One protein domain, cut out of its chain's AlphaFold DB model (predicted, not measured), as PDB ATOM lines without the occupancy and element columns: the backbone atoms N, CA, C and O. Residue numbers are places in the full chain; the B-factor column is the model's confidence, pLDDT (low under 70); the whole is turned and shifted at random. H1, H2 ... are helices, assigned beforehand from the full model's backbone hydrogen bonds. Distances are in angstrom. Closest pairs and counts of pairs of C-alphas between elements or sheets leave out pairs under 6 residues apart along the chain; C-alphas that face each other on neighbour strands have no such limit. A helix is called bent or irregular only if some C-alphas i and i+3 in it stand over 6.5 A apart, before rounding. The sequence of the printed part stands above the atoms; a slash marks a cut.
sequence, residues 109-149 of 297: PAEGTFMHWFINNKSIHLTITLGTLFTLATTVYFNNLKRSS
ATOM      1  N   PRO A 109      75.517 -10.931  24.236       87.62
ATOM      2  CA  PRO A 109      75.249  -9.611  24.794       87.62
ATOM      3  C   PRO A 109      74.658  -8.671  23.727       87.62
ATOM      4  O   PRO A 109      75.029  -8.739  22.553       87.62
ATOM      5  N   ALA A 110      73.738  -7.800  24.151       87.00
ATOM      6  CA  ALA A 110      73.020  -6.884  23.270       87.00
ATOM      7  C   ALA A 110      73.967  -5.939  22.510       87.00
ATOM      8  O   ALA A 110      75.039  -5.570  23.010       87.00
ATOM      9  N   GLU A 111      73.548  -5.542  21.308       84.75
ATOM     10  CA  GLU A 111      74.247  -4.563  20.469       84.75
ATOM     11  C   GLU A 111      74.497  -3.261  21.261       84.75
ATOM     12  O   GLU A 111      73.678  -2.845  22.077       84.75
ATOM     13  N   GLY A 112      75.671  -2.647  21.080       85.81
ATOM     14  CA  GLY A 112      76.090  -1.454  21.834       85.81
ATOM     15  C   GLY A 112      76.728  -1.717  23.209       85.81
ATOM     16  O   GLY A 112      77.317  -0.806  23.783       85.81
ATOM     17  N   THR A 113      76.696  -2.946  23.738       89.69
ATOM     18  CA  THR A 113      77.441  -3.280  24.971       89.69
ATOM     19  C   THR A 113      78.931  -3.535  24.706       89.69
ATOM     20  O   THR A 113      79.306  -4.062  23.656       89.69
ATOM     21  N   PHE A 114      79.797  -3.253  25.692       92.25
ATOM     22  CA  PHE A 114      81.242  -3.534  25.599       92.25
ATOM     23  C   PHE A 114      81.539  -5.005  25.268       92.25
ATOM     24  O   PHE A 114      82.394  -5.285  24.434       92.25
ATOM     25  N   MET A 115      80.810  -5.951  25.870       90.88
ATOM     26  CA  MET A 115      81.003  -7.378  25.594       90.88
ATOM     27  C   MET A 115      80.641  -7.745  24.151       90.88
ATOM     28  O   MET A 115      81.345  -8.541  23.536       90.88
ATOM     29  N   HIS A 116      79.588  -7.146  23.585       91.62
ATOM     30  CA  HIS A 116      79.248  -7.333  22.173       91.62
ATOM     31  C   HIS A 116      80.344  -6.765  21.262       91.62
ATOM     32  O   HIS A 116      80.781  -7.434  20.325       91.62
ATOM     33  N   TRP A 117      80.832  -5.559  21.568       93.00
ATOM     34  CA  TRP A 117      81.936  -4.925  20.848       93.00
ATOM     35  C   TRP A 117      83.218  -5.766  20.903       93.00
ATOM     36  O   TRP A 117      83.781  -6.071  19.855       93.00
ATOM     37  N   PHE A 118      83.644  -6.207  22.088       94.56
ATOM     38  CA  PHE A 118      84.859  -7.005  22.261       94.56
ATOM     39  C   PHE A 118      84.782  -8.350  21.524       94.56
ATOM     40  O   PHE A 118      85.740  -8.749  20.870       94.56
ATOM     41  N   ILE A 119      83.636  -9.039  21.576       92.81
ATOM     42  CA  ILE A 119      83.458 -10.329  20.893       92.81
ATOM     43  C   ILE A 119      83.433 -10.153  19.367       92.81
ATOM     44  O   ILE A 119      84.097 -10.912  18.664       92.81
ATOM     45  N   ASN A 120      82.708  -9.161  18.842       92.31
ATOM     46  CA  ASN A 120      82.478  -9.020  17.398       92.31
ATOM     47  C   ASN A 120      83.588  -8.234  16.661       92.31
ATOM     48  O   ASN A 120      83.743  -8.351  15.441       92.31
ATOM     49  N   ASN A 121      84.386  -7.425  17.366       94.44
ATOM     50  CA  ASN A 121      85.384  -6.568  16.730       94.44
ATOM     51  C   ASN A 121      86.670  -7.327  16.352       94.44
ATOM     52  O   ASN A 121      87.572  -7.560  17.160       94.44
ATOM     53  N   LYS A 122      86.784  -7.639  15.057       94.00
ATOM     54  CA  LYS A 122      87.927  -8.337  14.453       94.00
ATOM     55  C   LYS A 122      89.272  -7.633  14.656       94.00
ATOM     56  O   LYS A 122      90.286  -8.326  14.689       94.00
ATOM     57  N   SER A 123      89.314  -6.301  14.779       95.25
ATOM     58  CA  SER A 123      90.594  -5.596  14.939       95.25
ATOM     59  C   SER A 123      91.223  -5.863  16.305       95.25
ATOM     60  O   SER A 123      92.432  -6.042  16.370       95.25
ATOM     61  N   ILE A 124      90.414  -5.988  17.364       95.75
ATOM     62  CA  ILE A 124      90.882  -6.309  18.720       95.75
ATOM     63  C   ILE A 124      91.468  -7.719  18.758       95.75
ATOM     64  O   ILE A 124      92.583  -7.923  19.229       95.75
ATOM     65  N   HIS A 125      90.751  -8.704  18.211       95.62
ATOM     66  CA  HIS A 125      91.265 -10.077  18.140       95.62
ATOM     67  C   HIS A 125      92.554 -10.156  17.323       95.62
ATOM     68  O   HIS A 125      93.479 -10.869  17.708       95.62
ATOM     69  N   LEU A 126      92.658  -9.386  16.235       96.25
ATOM     70  CA  LEU A 126      93.882  -9.293  15.441       96.25
ATOM     71  C   LEU A 126      95.021  -8.639  16.235       96.25
ATOM     72  O   LEU A 126      96.117  -9.186  16.236       96.25
ATOM     73  N   THR A 127      94.799  -7.533  16.952       96.75
ATOM     74  CA  THR A 127      95.867  -6.893  17.744       96.75
ATOM     75  C   THR A 127      96.302  -7.739  18.938       96.75
ATOM     76  O   THR A 127      97.497  -7.789  19.222       96.75
ATOM     77  N   ILE A 128      95.391  -8.463  19.597       96.44
ATOM     78  CA  ILE A 128      95.733  -9.383  20.697       96.44
ATOM     79  C   ILE A 128      96.510 -10.595  20.168       96.44
ATOM     80  O   ILE A 128      97.564 -10.933  20.709       96.44
ATOM     81  N   THR A 129      96.041 -11.246  19.099       97.31
ATOM     82  CA  THR A 129      96.744 -12.409  18.518       97.31
ATOM     83  C   THR A 129      98.092 -12.014  17.914       97.31
ATOM     84  O   THR A 129      99.100 -12.656  18.196       97.31
ATOM     85  N   LEU A 130      98.162 -10.914  17.165       97.56
ATOM     86  CA  LEU A 130      99.420 -10.423  16.602       97.56
ATOM     87  C   LEU A 130     100.375  -9.907  17.690       97.56
ATOM     88  O   LEU A 130     101.571 -10.163  17.609       97.56
ATOM     89  N   GLY A 131      99.865  -9.244  18.733       97.75
ATOM     90  CA  GLY A 131     100.657  -8.757  19.867       97.75
ATOM     91  C   GLY A 131     101.223  -9.882  20.737       97.75
ATOM     92  O   GLY A 131     102.386  -9.828  21.140       97.75
ATOM     93  N   THR A 132     100.445 -10.939  20.981       97.69
ATOM     94  CA  THR A 132     100.928 -12.140  21.687       97.69
ATOM     95  C   THR A 132     101.961 -12.907  20.859       97.69
ATOM     96  O   THR A 132     103.002 -13.285  21.395       97.69
ATOM     97  N   LEU A 133     101.759 -13.059  19.544       97.62
ATOM     98  CA  LEU A 133     102.776 -13.637  18.655       97.62
ATOM     99  C   LEU A 133     104.052 -12.782  18.605       97.62
ATOM    100  O   LEU A 133     105.152 -13.328  18.675       97.62
ATOM    101  N   PHE A 134     103.920 -11.457  18.510       98.00
ATOM    102  CA  PHE A 134     105.053 -10.534  18.448       98.00
ATOM    103  C   PHE A 134     105.869 -10.562  19.743       98.00
ATOM    104  O   PHE A 134     107.070 -10.800  19.695       98.00
ATOM    105  N   THR A 135     105.230 -10.423  20.909       97.38
ATOM    106  CA  THR A 135     105.923 -10.485  22.211       97.38
ATOM    107  C   THR A 135     106.613 -11.833  22.450       97.38
ATOM    108  O   THR A 135     107.737 -11.863  22.966       97.38
ATOM    109  N   LEU A 136     106.014 -12.948  22.017       97.06
ATOM    110  CA  LEU A 136     106.649 -14.265  22.095       97.06
ATOM    111  C   LEU A 136     107.846 -14.387  21.131       97.06
ATOM    112  O   LEU A 136     108.907 -14.867  21.523       97.06
ATOM    113  N   ALA A 137     107.728 -13.891  19.896       97.19
ATOM    114  CA  ALA A 137     108.841 -13.860  18.943       97.19
ATOM    115  C   ALA A 137     109.999 -12.976  19.442       97.19
ATOM    116  O   ALA A 137     111.159 -13.390  19.395       97.19
ATOM    117  N   THR A 138     109.695 -11.795  19.985       95.12
ATOM    118  CA  THR A 138     110.666 -10.871  20.581       95.12
ATOM    119  C   THR A 138     111.383 -11.509  21.774       95.12
ATOM    120  O   THR A 138     112.612 -11.492  21.823       95.12
ATOM    121  N   THR A 139     110.665 -12.138  22.708       94.19
ATOM    122  CA  THR A 139     111.286 -12.804  23.874       94.19
ATOM    123  C   THR A 139     112.129 -14.022  23.489       94.19
ATOM    124  O   THR A 139     113.193 -14.233  24.077       94.19
ATOM    125  N   VAL A 140     111.728 -14.799  22.475       96.75
ATOM    126  CA  VAL A 140     112.561 -15.878  21.910       96.75
ATOM    127  C   VAL A 140     113.815 -15.311  21.236       96.75
ATOM    128  O   VAL A 140     114.905 -15.837  21.462       96.75
ATOM    129  N   TYR A 141     113.696 -14.219  20.475       94.38
ATOM    130  CA  TYR A 141     114.835 -13.537  19.852       94.38
ATOM    131  C   TYR A 141     115.842 -13.031  20.894       94.38
ATOM    132  O   TYR A 141     117.022 -13.366  20.799       94.38
ATOM    133  N   PHE A 142     115.390 -12.315  21.930       92.12
ATOM    134  CA  PHE A 142     116.257 -11.847  23.020       92.12
ATOM    135  C   PHE A 142     116.943 -13.010  23.755       92.12
ATOM    136  O   PHE A 142     118.148 -12.957  24.001       92.12
ATOM    137  N   ASN A 143     116.217 -14.091  24.061       93.25
ATOM    138  CA  ASN A 143     116.809 -15.278  24.688       93.25
ATOM    139  C   ASN A 143     117.831 -15.980  23.782       93.25
ATOM    140  O   ASN A 143     118.825 -16.504  24.283       93.25
ATOM    141  N   ASN A 144     117.616 -15.993  22.464       94.12
ATOM    142  CA  ASN A 144     118.586 -16.535  21.517       94.12
ATOM    143  C   ASN A 144     119.828 -15.635  21.422       94.12
ATOM    144  O   ASN A 144     120.946 -16.138  21.490       94.12
ATOM    145  N   LEU A 145     119.653 -14.310  21.354       91.81
ATOM    146  CA  LEU A 145     120.754 -13.341  21.336       91.81
ATOM    147  C   LEU A 145     121.645 -13.490  22.580       91.81
ATOM    148  O   LEU A 145     122.860 -13.623  22.441       91.81
ATOM    149  N   LYS A 146     121.050 -13.596  23.777       92.19
ATOM    150  CA  LYS A 146     121.784 -13.829  25.038       92.19
ATOM    151  C   LYS A 146     122.515 -15.175  25.117       92.19
ATOM    152  O   LYS A 146     123.377 -15.331  25.972       92.19
ATOM    153  N   ARG A 147     122.162 -16.156  24.278       91.50
ATOM    154  CA  ARG A 147     122.799 -17.488  24.237       91.50
ATOM    155  C   ARG A 147     123.816 -17.658  23.109       91.50
ATOM    156  O   ARG A 147     124.645 -18.553  23.193       91.50
ATOM    157  N   SER A 148     123.698 -16.870  22.041       90.00
ATOM    158  CA  SER A 148     124.476 -17.039  20.805       90.00
ATOM    159  C   SER A 148     125.460 -15.905  20.525       90.00
ATOM    160  O   SER A 148     126.427 -16.130  19.800       90.00
ATOM    161  N   SER A 149     125.250 -14.706  21.081       91.38
ATOM    162  CA  SER A 149     126.191 -13.593  20.922       91.38
ATOM    163  C   SER A 149     127.287 -13.618  21.997       91.38
ATOM    164  O   SER A 149     126.980 -13.831  23.170       91.38
TER     165      SER A 149
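What this domain is: This is residues 109 to 149 of the 297 residues of an uncharacterized protein of Glarea lozoyensis (strain ATCC 20868 / MF5171) (UniProt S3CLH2). The model is a rod made by one long helix, H2, with a short helix, H1, set crosswise near its first end, so that the two meet near their ends and make a corner, as an L with one very short arm. Residues 121 to 149 stick out free from the small foot that H1 and the stretch before it make. The printed part has 41 residues with two named helices, H1 then H2, and no named strand; the class is all helix. The whole is extended, with a radius of gyration of the C-alphas of 16.6 A, and it spans 53 by 11 by 8 A.

How they stand to each other: Begin at H1, residues 114 to 120, and go on to H2, residues 122 to 148; one residue, Asn 121, makes a tight link between them. Their lines stand at 78 degrees, about perpendicular. Look for their closest C-alphas, those of Phe 118 and Ile 124, 7.0 A apart: the two helices are close but not clearly touching, with 1 pair of C-alphas within 8 A. Their centres are 24.6 A apart. In both H1 and H2, every backbone O i to N i+4 pair is within hydrogen-bond range.

Where its parts are: Start at C-alpha 109, at (75.249, -9.611, 24.794), and read on to Phe 114, where H1 begins at (81.242, -3.534, 25.599). H1 ends at Asn 120, 9.9 A from its first C-alpha to its last. Then find C-alpha 122 at (87.927, -8.337, 14.453); from there H2 runs 38.1 A to C-alpha 148 at (124.476, -17.039, 20.805). Neither helix is bent.

The domain as a whole: The two C-alphas farthest apart are those of Ala 110 and Ser 149, at 53.6 A. The printed part has no cut. The mean pLDDT of the printed part is 93.7, and no printed residue is under 70.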